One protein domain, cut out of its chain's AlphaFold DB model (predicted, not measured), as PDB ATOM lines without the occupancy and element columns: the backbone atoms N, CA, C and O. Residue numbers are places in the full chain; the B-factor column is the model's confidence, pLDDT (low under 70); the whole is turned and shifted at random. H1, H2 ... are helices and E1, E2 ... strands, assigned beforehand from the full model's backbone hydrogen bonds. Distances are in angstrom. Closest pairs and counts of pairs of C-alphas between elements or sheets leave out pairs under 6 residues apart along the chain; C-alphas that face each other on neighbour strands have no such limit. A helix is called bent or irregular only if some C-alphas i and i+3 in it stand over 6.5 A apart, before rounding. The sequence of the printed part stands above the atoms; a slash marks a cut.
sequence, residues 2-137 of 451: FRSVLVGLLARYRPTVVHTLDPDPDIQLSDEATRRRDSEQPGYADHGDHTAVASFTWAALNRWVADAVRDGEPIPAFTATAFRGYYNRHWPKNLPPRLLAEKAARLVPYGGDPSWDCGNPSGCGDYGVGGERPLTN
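What this domain is: This is residues 2 to 137 of the 451 residues of the protein "PIG-L family deacetylase" of Streptomyces sp. SID6041 (UniProt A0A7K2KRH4). The model has two lobes: in the larger, the long helix H3 packs on a small sheet of two strands, E1 and E2, chiefly on E1, and H1 crosses H3; in the smaller, H5 has the short H6 at its side, with a long unnamed stretch from one to the other. Within that stretch residues 117 to 122 stick out, while H2, which touches no helix, has its centre farthest of the named elements from the mean of the C-alphas, at 20.0 A. The printed part has 136 residues with six named helices and two named strands, in the order H1 E1 H2 H3 E2 H4 H5 H6; the sheet, E1 beside E2, is parallel and the class is mostly helix. The whole is loose, with a radius of gyration of the C-alphas of 18.4 A and spans of 52 by 40 by 35 A.

How they stand to each other: H1, residues 2 to 13, touches H3, residues 48 to 70, through residues 56 to 64 of H3 alone. Their closest C-alphas, of Val 7 and Ala 60, are 5.3 A apart, and they run the same way at a steep tilt of 58 degrees. E1, residues 17 to 21, has its closest C-alpha to H3 at Leu 21, 4.9 A from that of Ala 54. E1 and E2, residues 79 to 84, are parallel neighbours at 23 degrees; N 18 and O 79 are within hydrogen-bond range at 2.9 A, as are N 83 and O 20 at 2.9 A. H3 and E2 are near each other, with 6 pairs of C-alphas within 10 A. H2, residues 32 to 38, touches no helix. E1, H2, H3 and E2 form a strand-helix-strand unit, two parallel strands with helices between them along the chain, and its crossover is right-handed. H4, residues 86 to 89, is apart from H2, but only just, with 8.2 A between closest C-alphas. H5, residues 97 to 111, touches H6, residues 133 to 136, with its residues 104 to 108 alone; the closest C-alphas, of Ala 104 and Pro 134, are 6.2 A apart. H5 is apart from H3. Every O i to N i+4 pair is within hydrogen-bond range in H1, H2 and H3, and 8 of 11 are in H5; H4 and H6 are too short for such a pair.

Where its parts are: H1 begins at C-alpha 2, (133.666, 141.908, 102.289), and is 16.8 A long. E1 measures 13.5 A, H2 9.8 A and E2 16.9 A. H3 runs 32.6 A, from C-alpha 48 at (129.811, 144.026, 119.593) to C-alpha 70. H4 is 5.8 A long and H5 20.2 A; H5 is neither bent nor irregular, but only just: C-alphas 106 and 109 are 6.4 A apart. H6, 5.0 A long, ends at C-alpha 136, (142.836, 159.676, 132.512).

The domain as a whole: The two C-alphas farthest apart, of Gly 72 and Ser 115, are 54.6 A apart. The printed part has no cut. The link from H5 to H6, residues 112 to 132, is long. The mean pLDDT of the printed part is 91.8, and residues 2 to 3 are under 70.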
ATOM      1  N   PHE A   2     132.565 141.566 101.366       55.69
ATOM      2  CA  PHE A   2     133.666 141.908 102.289       55.69
ATOM      3  C   PHE A   2     134.587 140.737 102.676       55.69
ATOM      4  O   PHE A   2     135.804 140.889 102.628       55.69
ATOM      5  N   ARG A   3     134.048 139.541 102.967       64.50
ATOM      6  CA  ARG A   3     134.868 138.351 103.303       64.50
ATOM      7  C   ARG A   3     135.846 137.976 102.186       64.50
ATOM      8  O   ARG A   3     136.950 137.534 102.473       64.50
ATOM      9  N   SER A   4     135.461 138.180 100.929       81.19
ATOM     10  CA  SER A   4     136.327 137.923  99.775       81.19
ATOM     11  C   SER A   4     137.457 138.955  99.658       81.19
ATOM     12  O   SER A   4     138.535 138.607  99.192       81.19
ATOM     13  N   VAL A   5     137.247 140.192 100.129       92.31
ATOM     14  CA  VAL A   5     138.278 141.244 100.125       92.31
ATOM     15  C   VAL A   5     139.397 140.902 101.103       92.31
ATOM     16  O   VAL A   5     140.556 140.891 100.702       92.31
ATOM     17  N   LEU A   6     139.073 140.566 102.359       93.94
ATOM     18  CA  LEU A   6     140.108 140.233 103.346       93.94
ATOM     19  C   LEU A   6     140.890 138.973 102.945       93.94
ATOM     20  O   LEU A   6     142.110 138.967 103.053       93.94
ATOM     21  N   VAL A   7     140.222 137.945 102.414       95.44
ATOM     22  CA  VAL A   7     140.910 136.760 101.866       95.44
ATOM     23  C   VAL A   7     141.846 137.143 100.716       95.44
ATOM     24  O   VAL A   7     142.988 136.699 100.697       95.44
ATOM     25  N   GLY A   8     141.410 138.017  99.801       95.31
ATOM     26  CA  GLY A   8     142.259 138.525  98.721       95.31
ATOM     27  C   GLY A   8     143.474 139.313  99.223       95.31
ATOM     28  O   GLY A   8     144.572 139.142  98.700       95.31
ATOM     29  N   LEU A   9     143.312 140.131 100.271       96.19
ATOM     30  CA  LEU A   9     144.424 140.843 100.913       96.19
ATOM     31  C   LEU A   9     145.413 139.869 101.566       96.19
ATOM     32  O   LEU A   9     146.617 140.011 101.366       96.19
ATOM     33  N   LEU A  10     144.921 138.860 102.289       96.69
ATOM     34  CA  LEU A  10     145.759 137.819 102.889       96.69
ATOM     35  C   LEU A  10     146.540 137.043 101.818       96.69
ATOM     36  O   LEU A  10     147.748 136.872 101.950       96.69
ATOM     37  N   ALA A  11     145.887 136.650 100.723       94.94
ATOM     38  CA  ALA A  11     146.533 135.949  99.616       94.94
ATOM     39  C   ALA A  11     147.582 136.810  98.890       94.94
ATOM     40  O   ALA A  11     148.629 136.294  98.497       94.94
ATOM     41  N   ARG A  12     147.319 138.117  98.738       95.94
ATOM     42  CA  ARG A  12     148.224 139.073  98.082       95.94
ATOM     43  C   ARG A  12     149.456 139.384  98.926       95.94
ATOM     44  O   ARG A  12     150.560 139.377  98.397       95.94
ATOM     45  N   TYR A  13     149.262 139.711 100.202       96.19
ATOM     46  CA  TYR A  13     150.343 140.187 101.071       96.19
ATOM     47  C   TYR A  13     151.033 139.071 101.856       96.19
ATOM     48  O   TYR A  13     152.141 139.287 102.335       96.19
ATOM     49  N   ARG A  14     150.400 137.895 101.978       94.50
ATOM     50  CA  ARG A  14     150.925 136.703 102.662       94.50
ATOM     51  C   ARG A  14     151.547 137.027 104.031       94.50
ATOM     52  O   ARG A  14     152.722 136.737 104.248       94.50
ATOM     53  N   PRO A  15     150.790 137.652 104.956       94.69
ATOM     54  CA  PRO A  15     151.336 138.010 106.256       94.69
ATOM     55  C   PRO A  15     151.749 136.755 107.026       94.69
ATOM     56  O   PRO A  15     151.023 135.766 107.040       94.69
ATOM     57  N   THR A  16     152.882 136.828 107.714       92.12
ATOM     58  CA  THR A  16     153.406 135.769 108.592       92.12
ATOM     59  C   THR A  16     152.954 135.936 110.050       92.12
ATOM     60  O   THR A  16     153.011 134.997 110.846       92.12
ATOM     61  N   VAL A  17     152.430 137.115 110.399       92.12
ATOM     62  CA  VAL A  17     151.788 137.409 111.686       92.12
ATOM     63  C   VAL A  17     150.474 138.135 111.435       92.12
ATOM     64  O   VAL A  17     150.427 139.122 110.702       92.12
ATOM     65  N   VAL A  18     149.404 137.666 112.074       94.50
ATOM     66  CA  VAL A  18     148.083 138.296 112.030       94.50
ATOM     67  C   VAL A  18     147.655 138.669 113.445       94.50
ATOM     68  O   VAL A  18     147.463 137.808 114.302       94.50
ATOM     69  N   HIS A  19     147.484 139.963 113.701       94.56
ATOM     70  CA  HIS A  19     146.886 140.458 114.940       94.56
ATOM     71  C   HIS A  19     145.373 140.589 114.775       94.56
ATOM     72  O   HIS A  19     144.891 141.108 113.769       94.56
ATOM     73  N   THR A  20     144.618 140.119 115.762       94.81
ATOM     74  CA  THR A  20     143.152 140.186 115.774       94.81
ATOM     75  C   THR A  20     142.626 140.388 117.195       94.81
ATOM     76  O   THR A  20     143.381 140.318 118.165       94.81
ATOM     77  N   LEU A  21     141.328 140.637 117.334       95.00
ATOM     78  CA  LEU A  21     140.651 140.679 118.629       95.00
ATOM     79  C   LEU A  21     140.087 139.301 119.006       95.00
ATOM     80  O   LEU A  21     140.071 138.360 118.205       95.00
ATOM     81  N   ASP A  22     139.644 139.181 120.251       93.62
ATOM     82  CA  ASP A  22     138.958 138.012 120.785       93.62
ATOM     83  C   ASP A  22     137.513 137.930 120.249       93.62
ATOM     84  O   ASP A  22     136.708 138.825 120.516       93.62
ATOM     85  N   PRO A  23     137.139 136.876 119.495       91.88
ATOM     86  CA  PRO A  23     135.752 136.685 119.079       91.88
ATOM     87  C   PRO A  23     134.860 136.170 120.221       91.88
ATOM     88  O   PRO A  23     133.639 136.148 120.062       91.88
ATOM     89  N   ASP A  24     135.441 135.734 121.345       92.94
ATOM     90  CA  ASP A  24     134.764 135.008 122.422       92.94
ATOM     91  C   ASP A  24     134.965 135.673 123.801       92.94
ATOM     92  O   ASP A  24     135.452 135.018 124.730       92.94
ATOM     93  N   PRO A  25     134.583 136.954 123.977       94.69
ATOM     94  CA  PRO A  25     134.776 137.647 125.244       94.69
ATOM     95  C   PRO A  25     134.014 136.973 126.387       94.69
ATOM     96  O   PRO A  25     133.005 136.284 126.190       94.69
ATOM     97  N   ASP A  26     134.493 137.216 127.604       96.06
ATOM     98  CA  ASP A  26     133.923 136.655 128.828       96.06
ATOM     99  C   ASP A  26     132.447 137.040 129.001       96.06
ATOM    100  O   ASP A  26     132.025 138.137 128.626       96.06
ATOM    101  N   ILE A  27     131.671 136.144 129.618       95.94
ATOM    102  CA  ILE A  27     130.289 136.423 130.024       95.94
ATOM    103  C   ILE A  27     130.297 137.539 131.069       95.94
ATOM    104  O   ILE A  27     130.907 137.395 132.126       95.94
ATOM    105  N   GLN A  28     129.597 138.633 130.794       94.69
ATOM    106  CA  GLN A  28     129.458 139.780 131.685       94.69
ATOM    107  C   GLN A  28     127.992 140.180 131.746       94.69
ATOM    108  O   GLN A  28     127.438 140.751 130.807       94.69
ATOM    109  N   LEU A  29     127.355 139.859 132.867       93.69
ATOM    110  CA  LEU A  29     125.982 140.265 133.129       93.69
ATOM    111  C   LEU A  29     126.003 141.644 133.786       93.69
ATOM    112  O   LEU A  29     126.728 141.874 134.756       93.69
ATOM    113  N   SER A  30     125.238 142.571 133.225       93.19
ATOM    114  CA  SER A  30     125.064 143.924 133.739       93.19
ATOM    115  C   SER A  30     123.734 144.498 133.253       93.19
ATOM    116  O   SER A  30     123.178 144.049 132.246       93.19
ATOM    117  N   ASP A  31     123.203 145.477 133.987       96.38
ATOM    118  CA  ASP A  31     122.048 146.249 133.536       96.38
ATOM    119  C   ASP A  31     122.388 147.078 132.280       96.38
ATOM    120  O   ASP A  31     123.557 147.324 131.958       96.38
ATOM    121  N   GLU A  32     121.366 147.533 131.554       95.69
ATOM    122  CA  GLU A  32     121.564 148.269 130.303       95.69
ATOM    123  C   GLU A  32     122.370 149.564 130.476       95.69
ATOM    124  O   GLU A  32     123.197 149.889 129.618       95.69
ATOM    125  N   ALA A  33     122.162 150.298 131.572       96.62
ATOM    126  CA  ALA A  33     122.848 151.561 131.812       96.62
ATOM    127  C   ALA A  33     124.346 151.334 132.060       96.62
ATOM    128  O   ALA A  33     125.188 152.019 131.476       96.62
ATOM    129  N   THR A  34     124.689 150.334 132.871       94.25
ATOM    130  CA  THR A  34     126.058 149.890 133.132       94.25
ATOM    131  C   THR A  34     126.727 149.412 131.852       94.25
ATOM    132  O   THR A  34     127.808 149.894 131.514       94.25
ATOM    133  N   ARG A  35     126.052 148.550 131.092       94.44
ATOM    134  CA  ARG A  35     126.543 148.024 129.821       94.44
ATOM    135  C   ARG A  35     126.852 149.131 128.806       94.44
ATOM    136  O   ARG A  35     127.940 149.159 128.234       94.44
ATOM    137  N   ARG A  36     125.923 150.073 128.592       92.56
ATOM    138  CA  ARG A  36     126.129 151.219 127.683       92.56
ATOM    139  C   ARG A  36     127.279 152.102 128.160       92.56
ATOM    140  O   ARG A  36     128.137 152.473 127.361       92.56
ATOM    141  N   ARG A  37     127.330 152.399 129.463       91.69
ATOM    142  CA  ARG A  37     128.410 153.185 130.077       91.69
ATOM    143  C   ARG A  37     129.772 152.535 129.855       91.69
ATOM    144  O   ARG A  37     130.740 153.242 129.575       91.69
ATOM    145  N   ASP A  38     129.850 151.215 129.949       91.44
ATOM    146  CA  ASP A  38     131.095 150.456 129.829       91.44
ATOM    147  C   ASP A  38     131.419 150.045 128.378       91.44
ATOM    148  O   ASP A  38     132.529 149.590 128.116       91.44
ATOM    149  N   SER A  39     130.541 150.379 127.421       92.31
ATOM    150  CA  SER A  39     130.660 150.076 125.984       92.31
ATOM    151  C   SER A  39     130.661 148.572 125.685       92.31
ATOM    152  O   SER A  39     131.396 148.087 124.831       92.31
ATOM    153  N   GLU A  40     129.822 147.830 126.399       94.44
ATOM    154  CA  GLU A  40     129.712 146.375 126.306       94.44
ATOM    155  C   GLU A  40     128.480 145.942 125.500       94.44
ATOM    156  O   GLU A  40     127.453 146.632 125.419       94.44
ATOM    157  N   GLN A  41     128.556 144.762 124.896       95.12
ATOM    158  CA  GLN A  41     127.404 144.117 124.274       95.12
ATOM    159  C   GLN A  41     126.580 143.321 125.303       95.12
ATOM    160  O   GLN A  41     127.086 142.990 126.377       95.12
ATOM    161  N   PRO A  42     125.301 143.009 125.020       95.44
ATOM    162  CA  PRO A  42     124.475 142.240 125.945       95.44
ATOM    163  C   PRO A  42     125.129 140.908 126.332       95.44
ATOM    164  O   PRO A  42     125.414 140.078 125.472       95.44
ATOM    165  N   GLY A  43     125.361 140.723 127.632       95.19
ATOM    166  CA  GLY A  43     125.876 139.483 128.206       95.19
ATOM    167  C   GLY A  43     127.389 139.274 128.121       95.19
ATOM    168  O   GLY A  43     127.842 138.244 128.621       95.19
ATOM    169  N   TYR A  44     128.182 140.193 127.546       96.19
ATOM    170  CA  TYR A  44     129.624 139.975 127.340       96.19
ATOM    171  C   TYR A  44     130.507 141.209 127.568       96.19
ATOM    172  O   TYR A  44     130.122 142.331 127.260       96.19
ATOM    173  N   ALA A  45     131.738 140.974 128.034       95.06
ATOM    174  CA  ALA A  45     132.704 141.984 128.496       95.06
ATOM    175  C   ALA A  45     133.407 142.802 127.386       95.06
ATOM    176  O   ALA A  45     134.509 143.315 127.601       95.06
ATOM    177  N   ASP A  46     132.841 142.870 126.179       95.38
ATOM    178  CA  ASP A  46     133.456 143.580 125.052       95.38
ATOM    179  C   ASP A  46     132.418 144.208 124.118       95.38
ATOM    180  O   ASP A  46     131.231 143.879 124.184       95.38
ATOM    181  N   HIS A  47     132.854 145.118 123.249       94.50
ATOM    182  CA  HIS A  47     131.976 145.752 122.268       94.50
ATOM    183  C   HIS A  47     131.560 144.761 121.168       94.50
ATOM    184  O   HIS A  47     132.352 143.917 120.740       94.50
ATOM    185  N   GLY A  48     130.333 144.895 120.657       93.62
ATOM    186  CA  GLY A  48     129.811 144.026 119.593       93.62
ATOM    187  C   GLY A  48     130.697 144.042 118.346       93.62
ATOM    188  O   GLY A  48     131.073 142.988 117.831       93.62
ATOM    189  N   ASP A  49     131.134 145.234 117.937       92.75
ATOM    190  CA  ASP A  49     131.991 145.423 116.761       92.75
ATOM    191  C   ASP A  49     133.340 144.710 116.892       92.75
ATOM    192  O   ASP A  49     133.817 144.128 115.919       92.75
ATOM    193  N   HIS A  50     133.933 144.673 118.092       94.44
ATOM    194  CA  HIS A  50     135.184 143.946 118.327       94.44
ATOM    195  C   HIS A  50     135.015 142.458 118.021       94.44
ATOM    196  O   HIS A  50     135.804 141.874 117.278       94.44
ATOM    197  N   THR A  51     133.944 141.856 118.542       92.12
ATOM    198  CA  THR A  51     133.678 140.430 118.330       92.12
ATOM    199  C   THR A  51     133.286 140.108 116.893       92.12
ATOM    200  O   THR A  51     133.673 139.057 116.371       92.12
ATOM    201  N   ALA A  52     132.572 141.017 116.223       90.50
ATOM    202  CA  ALA A  52     132.206 140.879 114.820       90.50
ATOM    203  C   ALA A  52     133.447 140.937 113.917       90.50
ATOM    204  O   ALA A  52     133.647 140.038 113.095       90.50
ATOM    205  N   VAL A  53     134.321 141.931 114.116       91.44
ATOM    206  CA  VAL A  53     135.588 142.070 113.380       91.44
ATOM    207  C   VAL A  53     136.507 140.878 113.646       91.44
ATOM    208  O   VAL A  53     137.050 140.306 112.703       91.44
ATOM    209  N   ALA A  54     136.633 140.434 114.899       92.81
ATOM    210  CA  ALA A  54     137.408 139.244 115.241       92.81
ATOM    211  C   ALA A  54     136.893 137.997 114.510       92.81
ATOM    212  O   ALA A  54     137.664 137.284 113.865       92.81
ATOM    213  N   SER A  55     135.582 137.748 114.576       89.75
ATOM    214  CA  SER A  55     134.940 136.605 113.914       89.75
ATOM    215  C   SER A  55     135.145 136.651 112.401       89.75
ATOM    216  O   SER A  55     135.431 135.630 111.776       89.75
ATOM    217  N   PHE A  56     135.050 137.844 111.816       89.12
ATOM    218  CA  PHE A  56     135.302 138.075 110.402       89.12
ATOM    219  C   PHE A  56     136.747 137.741 110.007       89.12
ATOM    220  O   PHE A  56     136.958 137.015 109.032       89.12
ATOM    221  N   THR A  57     137.732 138.185 110.794       93.19
ATOM    222  CA  THR A  57     139.148 137.850 110.594       93.19
ATOM    223  C   THR A  57     139.377 136.343 110.663       93.19
ATOM    224  O   THR A  57     139.949 135.772 109.735       93.19
ATOM    225  N   TRP A  58     138.869 135.658 111.694       91.75
ATOM    226  CA  TRP A  58     138.993 134.201 111.802       91.75
ATOM    227  C   TRP A  58     138.342 133.483 110.619       91.75
ATOM    228  O   TRP A  58     138.943 132.572 110.048       91.75
ATOM    229  N   ALA A  59     137.159 133.914 110.179       89.94
ATOM    230  CA  ALA A  59     136.491 133.336 109.015       89.94
ATOM    231  C   ALA A  59     137.267 133.553 107.701       89.94
ATOM    232  O   ALA A  59     137.162 132.722 106.790       89.94
ATOM    233  N   ALA A  60     138.023 134.650 107.578       93.75
ATOM    234  CA  ALA A  60     138.908 134.907 106.444       93.75
ATOM    235  C   ALA A  60     140.174 134.040 106.499       93.75
ATOM    236  O   ALA A  60     140.509 133.425 105.493       93.75
ATOM    237  N   LEU A  61     140.814 133.903 107.666       94.94
ATOM    238  CA  LEU A  61     141.978 133.024 107.849       94.94
ATOM    239  C   LEU A  61     141.642 131.562 107.532       94.94
ATOM    240  O   LEU A  61     142.361 130.909 106.781       94.94
ATOM    241  N   ASN A  62     140.507 131.071 108.041       92.69
ATOM    242  CA  ASN A  62     140.025 129.718 107.753       92.69
ATOM    243  C   ASN A  62     139.786 129.506 106.257       92.69
ATOM    244  O   ASN A  62     140.167 128.479 105.706       92.69
ATOM    245  N   ARG A  63     139.174 130.491 105.593       92.75
ATOM    246  CA  ARG A  63     138.924 130.417 104.156       92.75
ATOM    247  C   ARG A  63     140.217 130.465 103.349       92.75
ATOM    248  O   ARG A  63     140.345 129.690 102.419       92.75
ATOM    249  N   TRP A  64     141.166 131.324 103.711       95.38
ATOM    250  CA  TRP A  64     142.454 131.412 103.025       95.38
ATOM    251  C   TRP A  64     143.220 130.085 103.080       95.38
ATOM    252  O   TRP A  64     143.704 129.617 102.054       95.38
ATOM    253  N   VAL A  65     143.255 129.442 104.252       95.38
ATOM    254  CA  VAL A  65     143.838 128.102 104.415       95.38
ATOM    255  C   VAL A  65     143.079 127.061 103.588       95.38
ATOM    256  O   VAL A  65     143.704 126.283 102.874       95.38
ATOM    257  N   ALA A  66     141.743 127.051 103.645       93.00
ATOM    258  CA  ALA A  66     140.929 126.094 102.896       93.00
ATOM    259  C   ALA A  66     141.063 126.256 101.371       93.00
ATOM    260  O   ALA A  66     141.132 125.256 100.661       93.00
ATOM    261  N   ASP A  67     141.119 127.497 100.880       94.88
ATOM    262  CA  ASP A  67     141.323 127.814  99.466       94.88
ATOM    263  C   ASP A  67     142.708 127.311  99.010       94.88
ATOM    264  O   ASP A  67     142.782 126.586  98.025       94.88
ATOM    265  N   ALA A  68     143.776 127.568  99.780       95.19
ATOM    266  CA  ALA A  68     145.116 127.062  99.468       95.19
ATOM    267  C   ALA A  68     145.174 125.523  99.405       95.19
ATOM    268  O   ALA A  68     145.706 124.967  98.449       95.19
ATOM    269  N   VAL A  69     144.572 124.830 100.380       93.56
ATOM    270  CA  VAL A  69     144.514 123.356 100.393       93.56
ATOM    271  C   VAL A  69     143.747 122.816  99.186       93.56
ATOM    272  O   VAL A  69     144.200 121.866  98.552       93.56
ATOM    273  N   ARG A  70     142.590 123.408  98.860       95.44
ATOM    274  CA  ARG A  70     141.782 123.008  97.697       95.44
ATOM    275  C   ARG A  70     142.567 123.164  96.395       95.44
ATOM    276  O   ARG A  70     142.467 122.302  95.529       95.44
ATOM    277  N   ASP A  71     143.323 124.249  96.277       96.25
ATOM    278  CA  ASP A  71     144.034 124.614  95.054       96.25
ATOM    279  C   ASP A  71     145.407 123.908  94.938       96.25
ATOM    280  O   ASP A  71     146.117 124.099  93.956       96.25
ATOM    281  N   GLY A  72     145.774 123.056  95.908       94.69
ATOM    282  CA  GLY A  72     147.050 122.326  95.923       94.69
ATOM    283  C   GLY A  72     148.267 123.197  96.261       94.69
ATOM    284  O   GLY A  72     149.403 122.777  96.051       94.69
ATOM    285  N   GLU A  73     148.035 124.400  96.783       94.69
ATOM    286  CA  GLU A  73     149.065 125.363  97.167       94.69
ATOM    287  C   GLU A  73     149.640 125.044  98.560       94.69
ATOM    288  O   GLU A  73     148.952 124.466  99.413       94.69
ATOM    289  N   PRO A  74     150.886 125.467  98.861       92.75
ATOM    290  CA  PRO A  74     151.419 125.394 100.214       92.75
ATOM    291  C   PRO A  74     150.506 126.110 101.215       92.75
ATOM    292  O   PRO A  74     150.105 127.259 101.009       92.75
ATOM    293  N   ILE A  75     150.209 125.450 102.338       94.19
ATOM    294  CA  ILE A  75     149.368 126.042 103.380       94.19
ATOM    295  C   ILE A  75     150.062 127.300 103.930       94.19
ATOM    296  O   ILE A  75     151.204 127.196 104.392       94.19
ATOM    297  N   PRO A  76     149.378 128.461 103.966       94.62
ATOM    298  CA  PRO A  76     149.956 129.706 104.447       94.62
ATOM    299  C   PRO A  76     150.620 129.589 105.824       94.62
ATOM    300  O   PRO A  76     150.012 129.134 106.796       94.62
ATOM    301  N   ALA A  77     151.876 130.026 105.913       92.81
ATOM    302  CA  ALA A  77     152.669 129.999 107.134       92.81
ATOM    303  C   ALA A  77     152.495 131.306 107.920       92.81
ATOM    304  O   ALA A  77     153.261 132.251 107.748       92.81
ATOM    305  N   PHE A  78     151.475 131.366 108.777       93.94
ATOM    306  CA  PHE A  78     151.250 132.515 109.655       93.94
ATOM    307  C   PHE A  78     150.957 132.111 111.097       93.94
ATOM    308  O   PHE A  78     150.348 131.071 111.359       93.94
ATOM    309  N   THR A  79     151.338 132.976 112.029       92.88
ATOM    310  CA  THR A  79     150.891 132.933 113.426       92.88
ATOM    311  C   THR A  79     149.767 133.944 113.644       92.88
ATOM    312  O   THR A  79     149.657 134.939 112.923       92.88
ATOM    313  N   ALA A  80     148.904 133.691 114.627       92.69
ATOM    314  CA  ALA A  80     147.831 134.608 114.992       92.69
ATOM    315  C   ALA A  80     147.958 135.015 116.461       92.69
ATOM    316  O   ALA A  80     148.094 134.158 117.328       92.69
ATOM    317  N   THR A  81     147.846 136.311 116.744       92.69
ATOM    318  CA  THR A  81     147.789 136.835 118.114       92.69
ATOM    319  C   THR A  81     146.439 137.496 118.330       92.69
ATOM    320  O   THR A  81     146.081 138.438 117.623       92.69
ATOM    321  N   ALA A  82     145.679 136.987 119.299       94.06
ATOM    322  CA  ALA A  82     144.360 137.504 119.643       94.06
ATOM    323  C   ALA A  82     144.418 138.308 120.946       94.06
ATOM    324  O   ALA A  82     144.854 137.795 121.980       94.06
ATOM    325  N   PHE A  83     143.954 139.554 120.896       95.12
ATOM    326  CA  PHE A  83     143.920 140.476 122.029       95.12
ATOM    327  C   PHE A  83     142.515 140.576 122.614       95.12
ATOM    328  O   PHE A  83     141.524 140.592 121.886       95.12
ATOM    329  N   ARG A  84     142.429 140.690 123.938       94.88
ATOM    330  CA  ARG A  84     141.177 140.987 124.632       94.88
ATOM    331  C   ARG A  84     141.021 142.510 124.734       94.88
ATOM    332  O   ARG A  84     141.950 143.193 125.163       94.88
ATOM    333  N   GLY A  85     139.871 143.031 124.299       92.25
ATOM    334  CA  GLY A  85     139.598 144.464 124.203       92.25
ATOM    335  C   GLY A  85     139.177 145.065 125.541       92.25
ATOM    336  O   GLY A  85     139.991 145.263 126.448       92.25
ATOM    337  N   TYR A  86     137.887 145.363 125.691       93.56
ATOM    338  CA  TYR A  86     137.376 146.029 126.898       93.56
ATOM    339  C   TYR A  86     137.428 145.170 128.164       93.56
ATOM    340  O   TYR A  86     137.375 145.722 129.267       93.56
ATOM    341  N   TYR A  87     137.718 143.876 128.014       92.50
ATOM    342  CA  TYR A  87     138.232 142.986 129.058       92.50
ATOM    343  C   TYR A  87     139.219 143.671 130.012       92.50
ATOM    344  O   TYR A  87     139.127 143.499 131.225       92.50
ATOM    345  N   ASN A  88     140.121 144.505 129.484       92.69
ATOM    346  CA  ASN A  88     141.146 145.222 130.248       92.69
ATOM    347  C   ASN A  88     140.586 146.053 131.413       92.69
ATOM    348  O   ASN A  88     141.314 146.375 132.352       92.69
ATOM    349  N   ARG A  89     139.309 146.451 131.364       92.06
ATOM    350  CA  ARG A  89     138.646 147.180 132.450       92.06
ATOM    351  C   ARG A  89     138.423 146.312 133.688       92.06
ATOM    352  O   ARG A  89     138.476 146.836 134.794       92.06
ATOM    353  N   HIS A  90     138.167 145.023 133.493       93.06
ATOM    354  CA  HIS A  90     137.713 144.110 134.543       93.06
ATOM    355  C   HIS A  90     138.843 143.503 135.357       93.06
ATOM    356  O   HIS A  90     138.587 142.958 136.424       93.06
ATOM    357  N   TRP A  91     140.079 143.604 134.882       95.19
ATOM    358  CA  TRP A  91     141.222 142.947 135.500       95.19
ATOM    359  C   TRP A  91     142.266 143.953 135.977       95.19
ATOM    360  O   TRP A  91     142.287 145.103 135.508       95.19
ATOM    361  N   PRO A  92     143.128 143.541 136.924       95.88
ATOM    362  CA  PRO A  92     144.265 144.340 137.350       95.88
ATOM    363  C   PRO A  92     145.090 144.849 136.163       95.88
ATOM    364  O   PRO A  92     145.213 144.192 135.129       95.88
ATOM    365  N   LYS A  93     145.647 146.055 136.296       95.69
ATOM    366  CA  LYS A  93     146.422 146.670 135.211       95.69
ATOM    367  C   LYS A  93     147.767 145.971 135.071       95.69
ATOM    368  O   LYS A  93     148.378 145.643 136.080       95.69
ATOM    369  N   ASN A  94     148.214 145.731 133.840       95.25
ATOM    370  CA  ASN A  94     149.353 144.843 133.580       95.25
ATOM    371  C   ASN A  94     150.520 145.507 132.838       95.25
ATOM    372  O   ASN A  94     151.519 144.848 132.552       95.25
ATOM    373  N   LEU A  95     150.403 146.803 132.531       96.50
ATOM    374  CA  LEU A  95     151.479 147.570 131.916       96.50
ATOM    375  C   LEU A  95     152.222 148.408 132.962       96.50
ATOM    376  O   LEU A  95     151.580 149.209 133.649       96.50
ATOM    377  N   PRO A  96     153.558 148.270 133.052       95.50
ATOM    378  CA  PRO A  96     154.402 149.181 133.816       95.50
ATOM    379  C   PRO A  96     154.291 150.627 133.303       95.50
ATOM    380  O   PRO A  96     154.004 150.826 132.114       95.50
ATOM    381  N   PRO A  97     154.565 151.652 134.135       94.25
ATOM    382  CA  PRO A  97     154.377 153.056 133.767       94.25
ATOM    383  C   PRO A  97     155.118 153.469 132.491       94.25
ATOM    384  O   PRO A  97     154.547 154.173 131.659       94.25
ATOM    385  N   ARG A  98     156.351 152.980 132.293       92.62
ATOM    386  CA  ARG A  98     157.140 153.261 131.086       92.62
ATOM    387  C   ARG A  98     156.435 152.766 129.822       92.62
ATOM    388  O   ARG A  98     156.231 153.535 128.887       92.62
ATOM    389  N   LEU A  99     156.014 151.501 129.807       93.94
ATOM    390  CA  LEU A  99     155.318 150.924 128.654       93.94
ATOM    391  C   LEU A  99     153.935 151.523 128.435       93.94
ATOM    392  O   LEU A  99     153.500 151.667 127.295       93.94
ATOM    393  N   LEU A 100     153.244 151.890 129.513       94.94
ATOM    394  CA  LEU A 100     151.992 152.625 129.425       94.94
ATOM    395  C   LEU A 100     152.196 153.974 128.723       94.94
ATOM    396  O   LEU A 100     151.446 154.279 127.798       94.94
ATOM    397  N   ALA A 101     153.213 154.746 129.111       93.25
ATOM    398  CA  ALA A 101     153.528 156.022 128.474       93.25
ATOM    399  C   ALA A 101     153.856 155.837 126.983       93.25
ATOM    400  O   ALA A 101     153.284 156.511 126.130       93.25
ATOM    401  N   GLU A 102     154.697 154.855 126.652       92.81
ATOM    402  CA  GLU A 102     155.052 154.527 125.269       92.81
ATOM    403  C   GLU A 102     153.846 154.069 124.428       92.81
ATOM    404  O   GLU A 102     153.733 154.406 123.244       92.81
ATOM    405  N   LYS A 103     152.936 153.284 125.011       92.94
ATOM    406  CA  LYS A 103     151.701 152.851 124.348       92.94
ATOM    407  C   LYS A 103     150.745 154.024 124.144       92.94
ATOM    408  O   LYS A 103     150.183 154.162 123.060       92.94
ATOM    409  N   ALA A 104     150.575 154.874 125.155       92.81
ATOM    410  CA  ALA A 104     149.724 156.055 125.077       92.81
ATOM    411  C   ALA A 104     150.232 157.043 124.019       92.81
ATOM    412  O   ALA A 104     149.443 157.478 123.188       92.81
ATOM    413  N   ALA A 105     151.542 157.298 123.957       92.19
ATOM    414  CA  ALA A 105     152.149 158.192 122.967       92.19
ATOM    415  C   ALA A 105     151.870 157.782 121.508       92.19
ATOM    416  O   ALA A 105     151.826 158.634 120.626       92.19
ATOM    417  N   ARG A 106     151.644 156.487 121.242       91.19
ATOM    418  CA  ARG A 106     151.254 155.976 119.913       91.19
ATOM    419  C   ARG A 106     149.750 156.068 119.645       91.19
ATOM    420  O   ARG A 106     149.346 156.082 118.488       91.19
ATOM    421  N   LEU A 107     148.932 156.110 120.695       88.94
ATOM    422  CA  LEU A 107     147.474 156.204 120.595       88.94
ATOM    423  C   LEU A 107     146.993 157.656 120.477       88.94
ATOM    424  O   LEU A 107     146.042 157.917 119.748       88.94
ATOM    425  N   VAL A 108     147.659 158.599 121.147       89.88
ATOM    426  CA  VAL A 108     147.275 160.022 121.151       89.88
ATOM    427  C   VAL A 108     147.147 160.614 119.737       89.88
ATOM    428  O   VAL A 108     146.125 161.247 119.476       89.88
ATOM    429  N   PRO A 109     148.076 160.367 118.786       88.56
ATOM    430  CA  PRO A 109     147.931 160.862 117.416       88.56
ATOM    431  C   PRO A 109     146.704 160.302 116.686       88.56
ATOM    432  O   PRO A 109     146.086 161.018 115.906       88.56
ATOM    433  N   TYR A 110     146.327 159.046 116.954       86.62
ATOM    434  CA  TYR A 110     145.111 158.439 116.397       86.62
ATOM    435  C   TYR A 110     143.841 159.101 116.947       86.62
ATOM    436  O   TYR A 110     142.857 159.262 116.226       86.62
ATOM    437  N   GLY A 111     143.864 159.503 118.218       88.38
ATOM    438  CA  GLY A 111     142.733 160.185 118.831       88.38
ATOM    439  C   GLY A 111     142.494 161.599 118.298       88.38
ATOM    440  O   GLY A 111     141.365 162.080 118.346       88.38
ATOM    441  N   GLY A 112     143.527 162.243 117.750       87.50
ATOM    442  CA  GLY A 112     143.452 163.600 117.210       87.50
ATOM    443  C   GLY A 112     143.177 164.671 118.272       87.50
ATOM    444  O   GLY A 112     143.126 164.395 119.474       87.50
ATOM    445  N   ASP A 113     142.992 165.906 117.808       86.00
ATOM    446  CA  ASP A 113     142.586 167.049 118.629       86.00
ATOM    447  C   ASP A 113     141.301 167.658 118.043       86.00
ATOM    448  O   ASP A 113     141.272 167.935 116.840       86.00
ATOM    449  N   PRO A 114     140.230 167.862 118.835       84.06
ATOM    450  CA  PRO A 114     138.993 168.456 118.334       84.06
ATOM    451  C   PRO A 114     139.152 169.901 117.842       84.06
ATOM    452  O   PRO A 114     138.275 170.378 117.126       84.06
ATOM    453  N   SER A 115     140.229 170.609 118.205       87.81
ATOM    454  CA  SER A 115     140.528 171.941 117.672       87.81
ATOM    455  C   SER A 115     141.182 171.906 116.289       87.81
ATOM    456  O   SER A 115     141.370 172.962 115.686       87.81
ATOM    457  N   TRP A 116     141.590 170.733 115.794       87.44
ATOM    458  CA  TRP A 116     142.188 170.609 114.470       87.44
ATOM    459  C   TRP A 116     141.106 170.638 113.389       87.44
ATOM    460  O   TRP A 116     140.318 169.701 113.248       87.44
ATOM    461  N   ASP A 117     141.100 171.704 112.588       86.62
ATOM    462  CA  ASP A 117     140.271 171.770 111.387       86.62
ATOM    463  C   ASP A 117     140.872 170.894 110.281       86.62
ATOM    464  O   ASP A 117     141.797 171.279 109.561       86.62
ATOM    465  N   CYS A 118     140.355 169.675 110.184       88.31
ATOM    466  CA  CYS A 118     140.750 168.710 109.171       88.31
ATOM    467  C   CYS A 118     139.845 168.728 107.923       88.31
ATOM    468  O   CYS A 118     139.983 167.861 107.059       88.31
ATOM    469  N   GLY A 119     138.882 169.656 107.838       90.44
ATOM    470  CA  GLY A 119     137.952 169.766 106.710       90.44
ATOM    471  C   GLY A 119     136.896 168.653 106.603       90.44
ATOM    472  O   GLY A 119     136.144 168.627 105.628       90.44
ATOM    473  N   ASN A 120     136.802 167.736 107.576       87.62
ATOM    474  CA  ASN A 120     135.737 166.731 107.656       87.62
ATOM    475  C   ASN A 120     134.701 167.139 108.722       87.62
ATOM    476  O   ASN A 120     135.060 167.193 109.901       87.62
ATOM    477  N   PRO A 121     133.419 167.368 108.370       85.69
ATOM    478  CA  PRO A 121     132.390 167.784 109.333       85.69
ATOM    479  C   PRO A 121     132.120 166.745 110.436       85.69
ATOM    480  O   PRO A 121     131.594 167.097 111.488       85.69
ATOM    481  N   SER A 122     132.499 165.481 110.222       85.06
ATOM    482  CA  SER A 122     132.408 164.412 111.225       85.06
ATOM    483  C   SER A 122     133.632 164.331 112.152       85.06
ATOM    484  O   SER A 122     133.642 163.514 113.071       85.06
ATOM    485  N   GLY A 123     134.664 165.152 111.924       86.31
ATOM    486  CA  GLY A 123     135.961 165.081 112.603       86.31
ATOM    487  C   GLY A 123     136.926 164.057 111.988       86.31
ATOM    488  O   GLY A 123     136.543 163.239 111.151       86.31
ATOM    489  N   CYS A 124     138.195 164.114 112.406       87.38
ATOM    490  CA  CYS A 124     139.271 163.246 111.892       87.38
ATOM    491  C   CYS A 124     140.013 162.462 112.980       87.38
ATOM    492  O   CYS A 124     141.141 162.022 112.760       87.38
ATOM    493  N   GLY A 125     139.398 162.277 114.146       87.44
ATOM    494  CA  GLY A 125     139.999 161.527 115.240       87.44
ATOM    495  C   GLY A 125     138.960 160.867 116.133       87.44
ATOM    496  O   GLY A 125     137.815 161.313 116.227       87.44
ATOM    497  N   ASP A 126     139.380 159.807 116.817       87.50
ATOM    498  CA  ASP A 126     138.659 159.317 117.987       87.50
ATOM    499  C   ASP A 126     139.039 160.183 119.193       87.50
ATOM    500  O   ASP A 126     139.907 159.841 120.003       87.50
ATOM    501  N   TYR A 127     138.369 161.327 119.343       87.12
ATOM    502  CA  TYR A 127     138.658 162.261 120.432       87.12
ATOM    503  C   TYR A 127     138.441 161.641 121.823       87.12
ATOM    504  O   TYR A 127     138.799 162.252 122.826       87.12
ATOM    505  N   GLY A 128     137.852 160.441 121.942       82.81
ATOM    506  CA  GLY A 128     137.796 159.658 123.178       82.81
ATOM    507  C   GLY A 128     139.163 159.148 123.652       82.81
ATOM    508  O   GLY A 128     139.321 158.848 124.839       82.81
ATOM    509  N   VAL A 129     140.148 159.100 122.753       86.69
ATOM    510  CA  VAL A 129     141.520 158.631 123.000       86.69
ATOM    511  C   VAL A 129     142.599 159.639 122.567       86.69
ATOM    512  O   VAL A 129     143.774 159.284 122.506       86.69
ATOM    513  N   GLY A 130     142.222 160.894 122.303       87.56
ATOM    514  CA  GLY A 130     143.146 162.010 122.055       87.56
ATOM    515  C   GLY A 130     143.616 162.714 123.335       87.56
ATOM    516  O   GLY A 130     143.047 162.519 124.417       87.56
ATOM    517  N   GLY A 131     144.653 163.548 123.217       87.31
ATOM    518  CA  GLY A 131     145.237 164.303 124.336       87.31
ATOM    519  C   GLY A 131     145.571 163.426 125.551       87.31
ATOM    520  O   GLY A 131     146.091 162.324 125.417       87.31
ATOM    521  N   GLU A 132     145.203 163.872 126.752       88.81
ATOM    522  CA  GLU A 132     145.453 163.131 128.004       88.81
ATOM    523  C   GLU A 132     144.403 162.041 128.307       88.81
ATOM    524  O   GLU A 132     144.480 161.336 129.325       88.81
ATOM    525  N   ARG A 133     143.381 161.872 127.453       87.62
ATOM    526  CA  ARG A 133     142.273 160.938 127.722       87.62
ATOM    527  C   ARG A 133     142.695 159.479 127.854       87.62
ATOM    528  O   ARG A 133     142.162 158.829 128.756       87.62
ATOM    529  N   PRO A 134     143.640 158.929 127.065       87.31
ATOM    530  CA  PRO A 134     144.100 157.557 127.266       87.31
ATOM    531  C   PRO A 134     144.546 157.292 128.706       87.31
ATOM    532  O   PRO A 134     144.196 156.265 129.289       87.31
ATOM    533  N   LEU A 135     145.268 158.238 129.308       90.06
ATOM    534  CA  LEU A 135     145.831 158.083 130.645       90.06
ATOM    535  C   LEU A 135     144.823 158.390 131.755       90.06
ATOM    536  O   LEU A 135     144.940 157.820 132.838       90.06
ATOM    537  N   THR A 136     143.804 159.211 131.498       89.62
ATOM    538  CA  THR A 136     142.836 159.676 132.512       89.62
ATOM    539  C   THR A 136     141.476 158.970 132.469       89.62
ATOM    540  O   THR A 136     140.720 159.028 133.439       89.62
ATOM    541  N   ASN A 137     141.156 158.251 131.391       87.12
ATOM    542  CA  ASN A 137     139.880 157.554 131.238       87.12
ATOM    543  C   ASN A 137     139.662 156.507 132.350       87.12
ATOM    544  O   ASN A 137     140.462 155.582 132.520       87.12
TER     545      ASN A 137